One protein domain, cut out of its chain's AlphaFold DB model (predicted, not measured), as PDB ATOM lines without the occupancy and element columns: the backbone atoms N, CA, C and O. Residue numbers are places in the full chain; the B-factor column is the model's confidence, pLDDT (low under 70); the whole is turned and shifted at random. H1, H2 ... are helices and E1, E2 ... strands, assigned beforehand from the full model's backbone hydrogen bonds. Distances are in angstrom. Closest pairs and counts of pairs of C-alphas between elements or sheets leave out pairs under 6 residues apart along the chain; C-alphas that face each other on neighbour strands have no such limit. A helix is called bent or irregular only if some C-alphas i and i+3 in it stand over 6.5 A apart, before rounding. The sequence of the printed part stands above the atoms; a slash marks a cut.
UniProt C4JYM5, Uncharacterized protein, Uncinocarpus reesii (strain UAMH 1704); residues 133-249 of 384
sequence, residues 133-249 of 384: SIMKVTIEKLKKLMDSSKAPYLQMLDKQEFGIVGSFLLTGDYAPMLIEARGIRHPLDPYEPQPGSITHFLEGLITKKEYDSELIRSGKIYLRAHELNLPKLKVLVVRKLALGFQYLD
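This is residues 133 to 249 of the 384 residues of an uncharacterized protein of Uncinocarpus reesii (strain UAMH 1704) (UniProt C4JYM5). A hairpin of two strands, E1 and E2, packs through E2 on H5 of a long helical hairpin, H4 and H5, with the loop of residues 183 to 197 at that end. At the other end of the helical hairpin the shorter helices H1, H2 and H3 gather in a small group. The 117 printed residues hold five named helices and two antiparallel strands, in the order H1 H2 H3 E1 E2 H4 H5, and the class is mostly helix. The whole is only just compact, close to loose, with a radius of gyration of the C-alphas of 16.0 A, and its spans of 49 by 25 by 24 A are only just elongated.

E1 is residues 178 to 182, 13.4 A, and E2 is residues 198 to 202, 13.7 A. H4, residues 208 to 227, runs 29.2 A from C-alpha 208 at (381.777, 340.207, 414.052). H5, residues 231 to 247, runs 25.2 A to C-alpha 247 at (387.218, 340.413, 408.715); it is only just irregular, with C-alphas 243 and 246 6.7 A apart. H3 is residues 159 to 171, 17.8 A; H2 is 151 to 156, 10.2 A; H1 is 139 to 143, 6.2 A.

E1 and E2 are antiparallel at 151 degrees, with N 179 and O 201 2.8 A apart, within hydrogen-bond range. The closest C-alphas of E2 and H5, His 200 and Leu 243, are 6.8 A apart. H4 and H5 touch, closest at the C-alphas of Tyr 222 and Lys 234, 5.5 A, at a shallow tilt of 25 degrees, opposite ways. H3, with residues 161 to 165 alone, only just touches H4, with 3 pairs of C-alphas within 8 A, the closest Glu 161 and Ile 221 at 7.0 A; they are about perpendicular at 73 degrees. H1 touches H2, closest at the C-alphas of Lys 143 and Ala 151, 4.8 A. Every O i to N i+4 pair is within hydrogen-bond range in H1, H3 and H4, but 11 of 13 in H5 and 0 of 2 in H2, where 3 of 3 O i to N i+3 pairs are.

The C-alphas farthest apart, Ser 149 and Pro 195, are 50.4 A apart. The printed part has no cut, and the link E1 to E2 is long, 15 residues. Mean pLDDT of the printed part is 73.7; 37 residues are under 70, among them 133 to 142 and 169 to 179.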
ATOM      1  N   SER A 133     375.455 313.500 418.100       41.38
ATOM      2  CA  SER A 133     375.448 312.149 417.519       41.38
ATOM      3  C   SER A 133     376.873 311.632 417.287       41.38
ATOM      4  O   SER A 133     377.112 310.434 417.406       41.38
ATOM      5  N   ILE A 134     377.830 312.537 417.051       46.66
ATOM      6  CA  ILE A 134     379.265 312.233 416.909       46.66
ATOM      7  C   ILE A 134     379.873 311.825 418.253       46.66
ATOM      8  O   ILE A 134     380.624 310.859 418.318       46.66
ATOM      9  N   MET A 135     379.464 312.474 419.350       47.16
ATOM     10  CA  MET A 135     379.878 312.087 420.708       47.16
ATOM     11  C   MET A 135     379.418 310.679 421.133       47.16
ATOM     12  O   MET A 135     379.886 310.173 422.149       47.16
ATOM     13  N   LYS A 136     378.505 310.042 420.383       46.56
ATOM     14  CA  LYS A 136     378.079 308.648 420.603       46.56
ATOM     15  C   LYS A 136     378.921 307.631 419.824       46.56
ATOM     16  O   LYS A 136     378.738 306.429 420.009       46.56
ATOM     17  N   VAL A 137     379.817 308.081 418.944       55.91
ATOM     18  CA  VAL A 137     380.751 307.203 418.231       55.91
ATOM     19  C   VAL A 137     381.874 306.810 419.185       55.91
ATOM     20  O   VAL A 137     382.481 307.658 419.834       55.91
ATOM     21  N   THR A 138     382.150 305.508 419.291       61.19
ATOM     22  CA  THR A 138     383.201 305.013 420.182       61.19
ATOM     23  C   THR A 138     384.569 305.517 419.727       61.19
ATOM     24  O   THR A 138     384.897 305.477 418.539       61.19
ATOM     25  N   ILE A 139     385.398 305.950 420.683       63.56
ATOM     26  CA  ILE A 139     386.772 306.420 420.434       63.56
ATOM     27  C   ILE A 139     387.562 305.389 419.611       63.56
ATOM     28  O   ILE A 139     388.330 305.758 418.729       63.56
ATOM     29  N   GLU A 140     387.328 304.095 419.831       63.94
ATOM     30  CA  GLU A 140     387.947 303.005 419.066       63.94
ATOM     31  C   GLU A 140     387.658 303.052 417.561       63.94
ATOM     32  O   GLU A 140     388.539 302.728 416.768       63.94
ATOM     33  N   LYS A 141     386.460 303.481 417.143       68.94
ATOM     34  CA  LYS A 141     386.142 303.645 415.717       68.94
ATOM     35  C   LYS A 141     386.917 304.809 415.104       68.94
ATOM     36  O   LYS A 141     387.408 304.674 413.991       68.94
ATOM     37  N   LEU A 142     387.078 305.910 415.838       66.25
ATOM     38  CA  LEU A 142     387.844 307.074 415.377       66.25
ATOM     39  C   LEU A 142     389.347 306.785 415.311       66.25
ATOM     40  O   LEU A 142     390.002 307.188 414.354       66.25
ATOM     41  N   LYS A 143     389.881 306.020 416.273       70.12
ATOM     42  CA  LYS A 143     391.288 305.583 416.277       70.12
ATOM     43  C   LYS A 143     391.673 304.826 415.001       70.12
ATOM     44  O   LYS A 143     392.800 304.967 414.547       70.12
ATOM     45  N   LYS A 144     390.746 304.066 414.402       74.75
ATOM     46  CA  LYS A 144     390.974 303.321 413.149       74.75
ATOM     47  C   LYS A 144     391.063 304.208 411.900       74.75
ATOM     48  O   LYS A 144     391.533 303.738 410.873       74.75
ATOM     49  N   LEU A 145     390.608 305.460 411.972       68.38
ATOM     50  CA  LEU A 145     390.621 306.420 410.858       68.38
ATOM     51  C   LEU A 145     391.865 307.322 410.869       68.38
ATOM     52  O   LEU A 145     391.957 308.267 410.088       68.38
ATOM     53  N   MET A 146     392.803 307.055 411.777       72.56
ATOM     54  CA  MET A 146     393.996 307.857 412.000       72.56
ATOM     55  C   MET A 146     395.248 306.988 412.024       72.56
ATOM     56  O   MET A 146     395.179 305.771 412.181       72.56
ATOM     57  N   ASP A 147     396.402 307.640 411.916       75.56
ATOM     58  CA  ASP A 147     397.691 307.016 412.193       75.56
ATOM     59  C   ASP A 147     397.689 306.409 413.607       75.56
ATOM     60  O   ASP A 147     397.392 307.091 414.596       75.56
ATOM     61  N   SER A 148     398.036 305.124 413.706       75.12
ATOM     62  CA  SER A 148     398.077 304.369 414.960       75.12
ATOM     63  C   SER A 148     398.990 305.000 416.011       75.12
ATOM     64  O   SER A 148     398.701 304.900 417.201       75.12
ATOM     65  N   SER A 149     400.052 305.697 415.591       80.69
ATOM     66  CA  SER A 149     400.955 306.419 416.494       80.69
ATOM     67  C   SER A 149     400.314 307.671 417.104       80.69
ATOM     68  O   SER A 149     400.692 308.095 418.197       80.69
ATOM     69  N   LYS A 150     399.322 308.263 416.424       79.69
ATOM     70  CA  LYS A 150     398.631 309.492 416.843       79.69
ATOM     71  C   LYS A 150     397.249 309.241 417.452       79.69
ATOM     72  O   LYS A 150     396.722 310.086 418.172       79.69
ATOM     73  N   ALA A 151     396.688 308.056 417.236       71.50
ATOM     74  CA  ALA A 151     395.405 307.617 417.771       71.50
ATOM     75  C   ALA A 151     395.237 307.754 419.309       71.50
ATOM     76  O   ALA A 151     394.123 308.065 419.746       71.50
ATOM     77  N   PRO A 152     396.270 307.569 420.164       79.00
ATOM     78  CA  PRO A 152     396.134 307.782 421.610       79.00
ATOM     79  C   PRO A 152     395.819 309.236 421.994       79.00
ATOM     80  O   PRO A 152     395.065 309.466 422.937       79.00
ATOM     81  N   TYR A 153     396.314 310.214 421.230       80.56
ATOM     82  CA  TYR A 153     396.155 311.641 421.537       80.56
ATOM     83  C   TYR A 153     394.717 312.146 421.359       80.56
ATOM     84  O   TYR A 153     394.368 313.184 421.914       80.56
ATOM     85  N   LEU A 154     393.842 311.393 420.677       73.75
ATOM     86  CA  LEU A 154     392.405 311.695 420.619       73.75
ATOM     87  C   LEU A 154     391.758 311.773 422.007       73.75
ATOM     88  O   LEU A 154     390.805 312.520 422.193       73.75
ATOM     89  N   GLN A 155     392.263 311.005 422.976       77.00
ATOM     90  CA  GLN A 155     391.741 310.993 424.348       77.00
ATOM     91  C   GLN A 155     392.159 312.229 425.154       77.00
ATOM     92  O   GLN A 155     391.580 312.488 426.204       77.00
ATOM     93  N   MET A 156     393.154 312.976 424.672       80.69
ATOM     94  CA  MET A 156     393.651 314.195 425.312       80.69
ATOM     95  C   MET A 156     392.930 315.455 424.820       80.69
ATOM     96  O   MET A 156     393.136 316.528 425.384       80.69
ATOM     97  N   LEU A 157     392.111 315.337 423.768       75.50
ATOM     98  CA  LEU A 157     391.297 316.439 423.266       75.50
ATOM     99  C   LEU A 157     390.189 316.768 424.264       75.50
ATOM    100  O   LEU A 157     389.562 315.873 424.839       75.50
ATOM    101  N   ASP A 158     389.902 318.056 424.431       79.75
ATOM    102  CA  ASP A 158     388.708 318.452 425.169       79.75
ATOM    103  C   ASP A 158     387.428 318.049 424.406       79.75
ATOM    104  O   ASP A 158     387.456 317.644 423.242       79.75
ATOM    105  N   LYS A 159     386.264 318.152 425.060       73.31
ATOM    106  CA  LYS A 159     384.983 317.730 424.462       73.31
ATOM    107  C   LYS A 159     384.669 318.443 423.142       73.31
ATOM    108  O   LYS A 159     384.037 317.847 422.271       73.31
ATOM    109  N   GLN A 160     385.064 319.705 423.008       72.69
ATOM    110  CA  GLN A 160     384.763 320.524 421.841       72.69
ATOM    111  C   GLN A 160     385.729 320.208 420.693       72.69
ATOM    112  O   GLN A 160     385.287 319.970 419.570       72.69
ATOM    113  N   GLU A 161     387.030 320.136 420.977       74.44
ATOM    114  CA  GLU A 161     388.065 319.709 420.032       74.44
ATOM    115  C   GLU A 161     387.789 318.293 419.519       74.44
ATOM    116  O   GLU A 161     387.829 318.047 418.313       74.44
ATOM    117  N   PHE A 162     387.426 317.377 420.421       73.25
ATOM    118  CA  PHE A 162     387.052 316.009 420.080       73.25
ATOM    119  C   PHE A 162     385.818 315.963 419.177       73.25
ATOM    120  O   PHE A 162     385.808 315.222 418.197       73.25
ATOM    121  N   GLY A 163     384.791 316.769 419.462       68.12
ATOM    122  CA  GLY A 163     383.596 316.857 418.621       68.12
ATOM    123  C   GLY A 163     383.922 317.289 417.189       68.12
ATOM    124  O   GLY A 163     383.424 316.694 416.236       68.12
ATOM    125  N   ILE A 164     384.813 318.269 417.034       72.44
ATOM    126  CA  ILE A 164     385.226 318.806 415.731       72.44
ATOM    127  C   ILE A 164     386.100 317.810 414.968       72.44
ATOM    128  O   ILE A 164     385.815 317.503 413.811       72.44
ATOM    129  N   VAL A 165     387.153 317.290 415.604       73.69
ATOM    130  CA  VAL A 165     388.062 316.316 414.981       73.69
ATOM    131  C   VAL A 165     387.307 315.030 414.653       73.69
ATOM    132  O   VAL A 165     387.441 314.506 413.553       73.69
ATOM    133  N   GLY A 166     386.453 314.559 415.563       67.06
ATOM    134  CA  GLY A 166     385.577 313.414 415.339       67.06
ATOM    135  C   GLY A 166     384.614 313.638 414.173       67.06
ATOM    136  O   GLY A 166     384.481 312.752 413.335       67.06
ATOM    137  N   SER A 167     384.001 314.824 414.068       66.62
ATOM    138  CA  SER A 167     383.166 315.185 412.914       66.62
ATOM    139  C   SER A 167     383.956 315.083 411.620       66.62
ATOM    140  O   SER A 167     383.533 314.397 410.698       66.62
ATOM    141  N   PHE A 168     385.130 315.711 411.579       73.50
ATOM    142  CA  PHE A 168     385.982 315.718 410.399       73.50
ATOM    143  C   PHE A 168     386.411 314.307 409.984       73.50
ATOM    144  O   PHE A 168     386.386 313.981 408.804       73.50
ATOM    145  N   LEU A 169     386.779 313.444 410.931       66.62
ATOM    146  CA  LEU A 169     387.173 312.069 410.617       66.62
ATOM    147  C   LEU A 169     386.012 311.249 410.042       66.62
ATOM    148  O   LEU A 169     386.237 310.384 409.202       66.62
ATOM    149  N   LEU A 170     384.786 311.512 410.495       63.22
ATOM    150  CA  LEU A 170     383.603 310.754 410.090       63.22
ATOM    151  C   LEU A 170     382.970 311.268 408.798       63.22
ATOM    152  O   LEU A 170     382.478 310.461 408.016       63.22
ATOM    153  N   THR A 171     382.947 312.585 408.590       62.97
ATOM    154  CA  THR A 171     382.235 313.210 407.465       62.97
ATOM    155  C   THR A 171     383.167 313.871 406.456       62.97
ATOM    156  O   THR A 171     382.757 314.140 405.335       62.97
ATOM    157  N   GLY A 172     384.423 314.127 406.821       64.69
ATOM    158  CA  GLY A 172     385.352 314.932 406.027       64.69
ATOM    159  C   GLY A 172     385.160 316.442 406.190       64.69
ATOM    160  O   GLY A 172     385.967 317.206 405.660       64.69
ATOM    161  N   ASP A 173     384.153 316.877 406.953       62.75
ATOM    162  CA  ASP A 173     383.771 318.285 407.056       62.75
ATOM    163  C   ASP A 173     384.247 318.950 408.344       62.75
ATOM    164  O   ASP A 173     384.405 318.333 409.397       62.75
ATOM    165  N   TYR A 174     384.408 320.271 408.268       69.19
ATOM    166  CA  TYR A 174     384.686 321.121 409.415       69.19
ATOM    167  C   TYR A 174     383.588 322.183 409.525       69.19
ATOM    168  O   TYR A 174     383.547 323.112 408.722       69.19
ATOM    169  N   ALA A 175     382.714 322.081 410.528       64.12
ATOM    170  CA  ALA A 175     381.667 323.072 410.800       64.12
ATOM    171  C   ALA A 175     382.212 324.283 411.588       64.12
ATOM    172  O   ALA A 175     383.149 324.096 412.368       64.12
ATOM    173  N   PRO A 176     381.659 325.503 411.430       65.75
ATOM    174  CA  PRO A 176     380.656 325.901 410.438       65.75
ATOM    175  C   PRO A 176     381.230 325.839 409.024       65.75
ATOM    176  O   PRO A 176     382.410 326.128 408.824       65.75
ATOM    177  N   MET A 177     380.422 325.420 408.056       67.00
ATOM    178  CA  MET A 177     380.900 325.240 406.689       67.00
ATOM    179  C   MET A 177     381.161 326.584 406.011       67.00
ATOM    180  O   MET A 177     380.526 327.594 406.316       67.00
ATOM    181  N   LEU A 178     382.115 326.588 405.085       67.88
ATOM    182  CA  LEU A 178     382.320 327.721 404.199       67.88
ATOM    183  C   LEU A 178     381.236 327.696 403.120       67.88
ATOM    184  O   LEU A 178     381.145 326.728 402.369       67.88
ATOM    185  N   ILE A 179     380.451 328.762 403.037       68.44
ATOM    186  CA  ILE A 179     379.424 328.940 402.018       68.44
ATOM    187  C   ILE A 179     379.952 329.909 400.974       68.44
ATOM    188  O   ILE A 179     380.382 331.015 401.297       68.44
ATOM    189  N   GLU A 180     379.890 329.482 399.720       72.25
ATOM    190  CA  GLU A 180     380.110 330.333 398.562       72.25
ATOM    191  C   GLU A 180     378.759 330.762 397.992       72.25
ATOM    192  O   GLU A 180     377.882 329.932 397.755       72.25
ATOM    193  N   ALA A 181     378.583 332.060 397.769       62.59
ATOM    194  CA  ALA A 181     377.358 332.599 397.209       62.59
ATOM    195  C   ALA A 181     377.637 333.700 396.189       62.59
ATOM    196  O   ALA A 181     378.476 334.572 396.403       62.59
ATOM    197  N   ARG A 182     376.886 333.688 395.086       68.31
ATOM    198  CA  ARG A 182     376.980 334.705 394.031       68.31
ATOM    199  C   ARG A 182     375.978 335.822 394.267       68.31
ATOM    200  O   ARG A 182     374.802 335.548 394.490       68.31
ATOM    201  N   GLY A 183     376.445 337.067 394.212       59.94
ATOM    202  CA  GLY A 183     375.600 338.253 394.385       59.94
ATOM    203  C   GLY A 183     374.969 338.384 395.776       59.94
ATOM    204  O   GLY A 183     374.067 339.196 395.963       59.94
ATOM    205  N   ILE A 184     375.418 337.593 396.759       66.75
ATOM    206  CA  ILE A 184     374.986 337.717 398.152       66.75
ATOM    207  C   ILE A 184     376.016 338.545 398.907       66.75
ATOM    208  O   ILE A 184     377.218 338.311 398.812       66.75
ATOM    209  N   ARG A 185     375.530 339.513 399.678       73.06
ATOM    210  CA  ARG A 185     376.355 340.365 400.527       73.06
ATOM    211  C   ARG A 185     376.905 339.585 401.720       73.06
ATOM    212  O   ARG A 185     376.161 338.845 402.367       73.06
ATOM    213  N   HIS A 186     378.182 339.785 402.044       78.56
ATOM    214  CA  HIS A 186     378.760 339.204 403.253       78.56
ATOM    215  C   HIS A 186     378.109 339.839 404.497       78.56
ATOM    216  O   HIS A 186     377.952 341.060 404.521       78.56
ATOM    217  N   PRO A 187     377.778 339.072 405.555       74.88
ATOM    218  CA  PRO A 187     377.102 339.613 406.742       74.88
ATOM    219  C   PRO A 187     377.835 340.778 407.421       74.88
ATOM    220  O   PRO A 187     377.203 341.642 408.022       74.88
ATOM    221  N   LEU A 188     379.167 340.794 407.321       75.69
ATOM    222  CA  LEU A 188     380.030 341.823 407.914       75.69
ATOM    223  C   LEU A 188     380.458 342.925 406.939       75.69
ATOM    224  O   LEU A 188     381.123 343.865 407.365       75.69
ATOM    225  N   ASP A 189     380.144 342.801 405.649       78.00
ATOM    226  CA  ASP A 189     380.572 343.794 404.665       78.00
ATOM    227  C   ASP A 189     379.566 344.954 404.629       78.00
ATOM    228  O   ASP A 189     378.362 344.707 404.494       78.00
ATOM    229  N   PRO A 190     380.001 346.217 404.800       71.00
ATOM    230  CA  PRO A 190     379.123 347.376 404.695       71.00
ATOM    231  C   PRO A 190     378.647 347.665 403.259       71.00
ATOM    232  O   PRO A 190     377.647 348.371 403.110       71.00
ATOM    233  N   TYR A 191     379.289 347.107 402.230       74.25
ATOM    234  CA  TYR A 191     379.014 347.419 400.826       74.25
ATOM    235  C   TYR A 191     378.145 346.366 400.130       74.25
ATOM    236  O   TYR A 191     378.083 345.202 400.532       74.25
ATOM    237  N   GLU A 192     377.427 346.787 399.085       71.44
ATOM    238  CA  GLU A 192     376.697 345.855 398.227       71.44
ATOM    239  C   GLU A 192     377.662 345.090 397.311       71.44
ATOM    240  O   GLU A 192     378.618 345.676 396.798       71.44
ATOM    241  N   PRO A 193     377.425 343.783 397.098       69.69
ATOM    242  CA  PRO A 193     378.243 342.985 396.201       69.69
ATOM    243  C   PRO A 193     378.106 343.505 394.769       69.69
ATOM    244  O   PRO A 193     377.003 343.795 394.303       69.69
ATOM    245  N   GLN A 194     379.224 343.578 394.048       71.81
ATOM    246  CA  GLN A 194     379.180 343.876 392.620       71.81
ATOM    247  C   GLN A 194     378.442 342.755 391.863       71.81
ATOM    248  O   GLN A 194     378.512 341.587 392.263       71.81
ATOM    249  N   PRO A 195     377.745 343.058 390.753       63.47
ATOM    250  CA  PRO A 195     377.085 342.037 389.947       63.47
ATOM    251  C   PRO A 195     378.060 340.929 389.527       63.47
ATOM    252  O   PRO A 195     379.112 341.194 388.953       63.47
ATOM    253  N   GLY A 196     377.714 339.677 389.833       66.00
ATOM    254  CA  GLY A 196     378.560 338.516 389.539       66.00
ATOM    255  C   GLY A 196     379.680 338.249 390.551       66.00
ATOM    256  O   GLY A 196     380.386 337.254 390.392       66.00
ATOM    257  N   SER A 197     379.826 339.060 391.606       67.38
ATOM    258  CA  SER A 197     380.824 338.800 392.644       67.38
ATOM    259  C   SER A 197     380.504 337.515 393.407       67.38
ATOM    260  O   SER A 197     379.348 337.205 393.721       67.38
ATOM    261  N   ILE A 198     381.560 336.766 393.714       67.75
ATOM    262  CA  ILE A 198     381.502 335.599 394.584       67.75
ATOM    263  C   ILE A 198     381.853 336.060 395.994       67.75
ATOM    264  O   ILE A 198     382.897 336.669 396.211       67.75
ATOM    265  N   THR A 199     380.981 335.745 396.941       64.75
ATOM    266  CA  THR A 199     381.152 336.068 398.352       64.75
ATOM    267  C   THR A 199     381.245 334.784 399.155       64.75
ATOM    268  O   THR A 199     380.416 333.883 399.005       64.75
ATOM    269  N   HIS A 200     382.222 334.721 400.054       72.81
ATOM    270  CA  HIS A 200     382.407 333.597 400.964       72.81
ATOM    271  C   HIS A 200     382.059 334.000 402.388       72.81
ATOM    272  O   HIS A 200     382.581 334.992 402.880       72.81
ATOM    273  N   PHE A 201     381.223 333.220 403.068       71.75
ATOM    274  CA  PHE A 201     380.878 333.436 404.474       71.75
ATOM    275  C   PHE A 201     380.814 332.111 405.235       71.75
ATOM    276  O   PHE A 201     380.802 331.034 404.642       71.75
ATOM    277  N   LEU A 202     380.802 332.175 406.565       70.69
ATOM    278  CA  LEU A 202     380.713 330.990 407.415       70.69
ATOM    279  C   LEU A 202     379.261 330.730 407.804       70.69
ATOM    280  O   LEU A 202     378.548 331.632 408.249       70.69
ATOM    281  N   GLU A 203     378.823 329.484 407.625       69.12
ATOM    282  CA  GLU A 203     377.451 329.074 407.893       69.12
ATOM    283  C   GLU A 203     377.018 329.434 409.318       69.12
ATOM    284  O   GLU A 203     377.671 329.086 410.301       69.12
ATOM    285  N   GLY A 204     375.880 330.120 409.424       67.19
ATOM    286  CA  GLY A 204     375.268 330.457 410.707       67.19
ATOM    287  C   GLY A 204     375.949 331.593 411.471       67.19
ATOM    288  O   GLY A 204     375.418 331.981 412.507       67.19
ATOM    289  N   LEU A 205     377.058 332.152 410.972       73.19
ATOM    290  CA  LEU A 205     377.725 333.293 411.600       73.19
ATOM    291  C   LEU A 205     377.251 334.599 410.964       73.19
ATOM    292  O   LEU A 205     377.267 334.748 409.739       73.19
ATOM    293  N   ILE A 206     376.854 335.561 411.798       73.56
ATOM    294  CA  ILE A 206     376.255 336.823 411.342       73.56
ATOM    295  C   ILE A 206     377.009 338.025 411.915       73.56
ATOM    296  O   ILE A 206     377.151 339.044 411.246       73.56
ATOM    297  N   THR A 207     377.513 337.916 413.141       78.19
ATOM    298  CA  THR A 207     378.125 339.031 413.871       78.19
ATOM    299  C   THR A 207     379.648 338.958 413.873       78.19
ATOM    300  O   THR A 207     380.242 337.881 413.861       78.19
ATOM    301  N   LYS A 208     380.309 340.116 413.971       82.38
ATOM    302  CA  LYS A 208     381.777 340.207 414.052       82.38
ATOM    303  C   LYS A 208     382.353 339.325 415.164       82.38
ATOM    304  O   LYS A 208     383.330 338.618 414.953       82.38
ATOM    305  N   LYS A 209     381.702 339.319 416.331       84.69
ATOM    306  CA  LYS A 209     382.107 338.529 417.500       84.69
ATOM    307  C   LYS A 209     382.061 337.023 417.232       84.69
ATOM    308  O   LYS A 209     382.940 336.300 417.699       84.69
ATOM    309  N   GLU A 210     381.054 336.548 416.502       80.56
ATOM    310  CA  GLU A 210     380.945 335.140 416.107       80.56
ATOM    311  C   GLU A 210     382.076 334.751 415.151       80.56
ATOM    312  O   GLU A 210     382.736 333.740 415.380       80.56
ATOM    313  N   TYR A 211     382.362 335.586 414.145       82.94
ATOM    314  CA  TYR A 211     383.485 335.368 413.224       82.94
ATOM    315  C   TYR A 211     384.831 335.365 413.945       82.94
ATOM    316  O   TYR A 211     385.620 334.444 413.756       82.94
ATOM    317  N   ASP A 212     385.083 336.349 414.809       84.62
ATOM    318  CA  ASP A 212     386.335 336.432 415.564       84.62
ATOM    319  C   ASP A 212     386.521 335.189 416.446       84.62
ATOM    320  O   ASP A 212     387.593 334.582 416.461       84.62
ATOM    321  N   SER A 213     385.453 334.750 417.119       85.19
ATOM    322  CA  SER A 213     385.470 333.535 417.940       85.19
ATOM    323  C   SER A 213     385.752 332.282 417.106       85.19
ATOM    324  O   SER A 213     386.555 331.439 417.514       85.19
ATOM    325  N   GLU A 214     385.135 332.158 415.927       83.94
ATOM    326  CA  GLU A 214     385.325 331.003 415.048       83.94
ATOM    327  C   GLU A 214     386.719 330.956 414.422       83.94
ATOM    328  O   GLU A 214     387.309 329.883 414.300       83.94
ATOM    329  N   LEU A 215     387.275 332.101 414.041       84.69
ATOM    330  CA  LEU A 215     388.602 332.164 413.436       84.69
ATOM    331  C   LEU A 215     389.704 331.925 414.479       84.69
ATOM    332  O   LEU A 215     390.683 331.234 414.190       84.69
ATOM    333  N   ILE A 216     389.511 332.363 415.730       86.88
ATOM    334  CA  ILE A 216     390.366 331.952 416.857       86.88
ATOM    335  C   ILE A 216     390.261 330.437 417.081       86.88
ATOM    336  O   ILE A 216     391.283 329.761 417.239       86.88
ATOM    337  N   ARG A 217     389.040 329.879 417.070       85.31
ATOM    338  CA  ARG A 217     388.822 328.428 417.186       85.31
ATOM    339  C   ARG A 217     389.522 327.674 416.054       85.31
ATOM    340  O   ARG A 217     390.198 326.686 416.321       85.31
ATOM    341  N   SER A 218     389.440 328.179 414.826       87.69
ATOM    342  CA  SER A 218     390.103 327.619 413.647       87.69
ATOM    343  C   SER A 218     391.618 327.517 413.837       87.69
ATOM    344  O   SER A 218     392.182 326.461 413.572       87.69
ATOM    345  N   GLY A 219     392.283 328.537 414.389       88.50
ATOM    346  CA  GLY A 219     393.716 328.438 414.705       88.50
ATOM    347  C   GLY A 219     394.053 327.333 415.708       88.50
ATOM    348  O   GLY A 219     395.020 326.601 415.508       88.50
ATOM    349  N   LYS A 220     393.233 327.137 416.749       88.31
ATOM    350  CA  LYS A 220     393.420 326.026 417.701       88.31
ATOM    351  C   LYS A 220     393.258 324.666 417.021       88.31
ATOM    352  O   LYS A 220     394.103 323.790 417.182       88.31
ATOM    353  N   ILE A 221     392.216 324.510 416.204       88.75
ATOM    354  CA  ILE A 221     391.973 323.276 415.444       88.75
ATOM    355  C   ILE A 221     393.093 323.012 414.436       88.75
ATOM    356  O   ILE A 221     393.451 321.854 414.232       88.75
ATOM    357  N   TYR A 222     393.709 324.052 413.867       89.06
ATOM    358  CA  TYR A 222     394.898 323.894 413.032       89.06
ATOM    359  C   TYR A 222     396.043 323.208 413.780       89.06
ATOM    360  O   TYR A 222     396.637 322.258 413.271       89.06
ATOM    361  N   LEU A 223     396.342 323.685 414.992       88.50
ATOM    362  CA  LEU A 223     397.405 323.129 415.825       88.50
ATOM    363  C   LEU A 223     397.105 321.673 416.193       88.50
ATOM    364  O   LEU A 223     397.975 320.821 416.038       88.50
ATOM    365  N   ARG A 224     395.851 321.353 416.540       88.62
ATOM    366  CA  ARG A 224     395.427 319.959 416.765       88.62
ATOM    367  C   ARG A 224     395.570 319.097 415.518       88.62
ATOM    368  O   ARG A 224     396.091 317.990 415.589       88.62
ATOM    369  N   ALA A 225     395.160 319.604 414.360       86.31
ATOM    370  CA  ALA A 225     395.315 318.899 413.094       86.31
ATOM    371  C   ALA A 225     396.792 318.651 412.750       86.31
ATOM    372  O   ALA A 225     397.120 317.634 412.145       86.31
ATOM    373  N   HIS A 226     397.689 319.559 413.141       86.69
ATOM    374  CA  HIS A 226     399.125 319.371 413.000       86.69
ATOM    375  C   HIS A 226     399.671 318.294 413.947       86.69
ATOM    376  O   HIS A 226     400.343 317.387 413.469       86.69
ATOM    377  N   GLU A 227     399.327 318.333 415.237       87.62
ATOM    378  CA  GLU A 227     399.744 317.328 416.233       87.62
ATOM    379  C   GLU A 227     399.279 315.907 415.867       87.62
ATOM    380  O   GLU A 227     400.012 314.927 416.042       87.62
ATOM    381  N   LEU A 228     398.062 315.815 415.328       84.19
ATOM    382  CA  LEU A 228     397.394 314.574 414.945       84.19
ATOM    383  C   LEU A 228     397.709 314.107 413.513       84.19
ATOM    384  O   LEU A 228     397.165 313.090 413.087       84.19
ATOM    385  N   ASN A 229     398.561 314.823 412.767       84.50
ATOM    386  CA  ASN A 229     398.892 314.531 411.367       84.50
ATOM    387  C   ASN A 229     397.656 314.392 410.453       84.50
ATOM    388  O   ASN A 229     397.538 313.453 409.667       84.50
ATOM    389  N   LEU A 230     396.736 315.357 410.520       79.56
ATOM    390  CA  LEU A 230     395.517 315.421 409.706       79.56
ATOM    391  C   LEU A 230     395.650 316.480 408.587       79.56
ATOM    392  O   LEU A 230     395.083 317.571 408.695       79.56
ATOM    393  N   PRO A 231     396.367 316.201 407.478       77.50
ATOM    394  CA  PRO A 231     396.692 317.204 406.458       77.50
ATOM    395  C   PRO A 231     395.458 317.788 405.759       77.50
ATOM    396  O   PRO A 231     395.417 318.982 405.476       77.50
ATOM    397  N   LYS A 232     394.422 316.976 405.521       75.12
ATOM    398  CA  LYS A 232     393.161 317.443 404.924       75.12
ATOM    399  C   LYS A 232     392.447 318.462 405.825       75.12
ATOM    400  O   LYS A 232     391.982 319.484 405.327       75.12
ATOM    401  N   LEU A 233     392.439 318.241 407.144       78.88
ATOM    402  CA  LEU A 233     391.870 319.193 408.103       78.88
ATOM    403  C   LEU A 233     392.683 320.493 408.147       78.88
ATOM    404  O   LEU A 233     392.092 321.569 408.136       78.88
ATOM    405  N   LYS A 234     394.023 320.414 408.098       79.69
ATOM    406  CA  LYS A 234     394.897 321.600 408.009       79.69
ATOM    407  C   LYS A 234     394.521 322.493 406.823       79.69
ATOM    408  O   LYS A 234     394.372 323.700 406.994       79.69
ATOM    409  N   VAL A 235     394.311 321.908 405.641       77.25
ATOM    410  CA  VAL A 235     393.925 322.655 404.430       77.25
ATOM    411  C   VAL A 235     392.543 323.300 404.572       77.25
ATOM    412  O   VAL A 235     392.384 324.471 404.235       77.25
ATOM    413  N   LEU A 236     391.550 322.576 405.103       75.75
ATOM    414  CA  LEU A 236     390.204 323.126 405.319       75.75
ATOM    415  C   LEU A 236     390.210 324.301 406.300       75.75
ATOM    416  O   LEU A 236     389.552 325.315 406.064       75.75
ATOM    417  N   VAL A 237     390.975 324.180 407.385       83.75
ATOM    418  CA  VAL A 237     391.145 325.246 408.372       83.75
ATOM    419  C   VAL A 237     391.817 326.467 407.740       83.75
ATOM    420  O   VAL A 237     391.308 327.574 407.887       83.75
ATOM    421  N   VAL A 238     392.902 326.277 406.980       82.19
ATOM    422  CA  VAL A 238     393.579 327.375 406.263       82.19
ATOM    423  C   VAL A 238     392.631 328.058 405.283       82.19
ATOM    424  O   VAL A 238     392.598 329.282 405.243       82.19
ATOM    425  N   ARG A 239     391.801 327.304 404.551       74.56
ATOM    426  CA  ARG A 239     390.810 327.879 403.629       74.56
ATOM    427  C   ARG A 239     389.818 328.794 404.353       74.56
ATOM    428  O   ARG A 239     389.543 329.891 403.875       74.56
ATOM    429  N   LYS A 240     389.303 328.369 405.510       81.38
ATOM    430  CA  LYS A 240     388.409 329.206 406.327       81.38
ATOM    431  C   LYS A 240     389.109 330.447 406.858       81.38
ATOM    432  O   LYS A 240     388.548 331.536 406.789       81.38
ATOM    433  N   LEU A 241     390.326 330.283 407.371       80.94
ATOM    434  CA  LEU A 241     391.123 331.392 407.877       80.94
ATOM    435  C   LEU A 241     391.410 332.402 406.766       80.94
ATOM    436  O   LEU A 241     391.139 333.580 406.956       80.94
ATOM    437  N   ALA A 242     391.840 331.960 405.587       76.69
ATOM    438  CA  ALA A 242     392.139 332.844 404.465       76.69
ATOM    439  C   ALA A 242     390.978 333.770 404.101       76.69
ATOM    440  O   ALA A 242     391.174 334.970 403.917       76.69
ATOM    441  N   LEU A 243     389.761 333.230 404.075       74.25
ATOM    442  CA  LEU A 243     388.561 333.986 403.727       74.25
ATOM    443  C   LEU A 243     388.024 334.822 404.896       74.25
ATOM    444  O   LEU A 243     387.391 335.854 404.682       74.25
ATOM    445  N   GLY A 244     388.299 334.405 406.133       72.75
ATOM    446  CA  GLY A 244     387.888 335.116 407.340       72.75
ATOM    447  C   GLY A 244     388.847 336.219 407.793       72.75
ATOM    448  O   GLY A 244     388.416 337.169 408.442       72.75
ATOM    449  N   PHE A 245     390.136 336.136 407.457       74.62
ATOM    450  CA  PHE A 245     391.180 337.039 407.961       74.62
ATOM    451  C   PHE A 245     390.966 338.507 407.571       74.62
ATOM    452  O   PHE A 245     391.351 339.398 408.326       74.62
ATOM    453  N   GLN A 246     390.330 338.777 406.429       73.56
ATOM    454  CA  GLN A 246     389.950 340.139 406.025       73.56
ATOM    455  C   GLN A 246     388.948 340.790 406.992       73.56
ATOM    456  O   GLN A 246     388.877 342.014 407.077       73.56
ATOM    457  N   TYR A 247     388.198 339.972 407.734       74.12
ATOM    458  CA  TYR A 247     387.218 340.413 408.715       74.12
ATOM    459  C   TYR A 247     387.735 340.319 410.147       74.12
ATOM    460  O   TYR A 247     386.987 340.678 411.045       74.12
ATOM    461  N   LEU A 248     388.959 339.845 410.402       72.56
ATOM    462  CA  LEU A 248     389.545 339.842 411.746       72.56
ATOM    463  C   LEU A 248     390.033 341.234 412.131       72.56
ATOM    464  O   LEU A 248     390.504 342.002 411.296       72.56
ATOM    465  N   ASP A 249     389.962 341.535 413.427       75.88
ATOM    466  CA  ASP A 249     390.733 342.657 413.954       75.88
ATOM    467  C   ASP A 249     392.234 342.388 413.756       75.88
ATOM    468  O   ASP A 249     392.708 341.266 413.961       75.88
TER     469      ASP A 249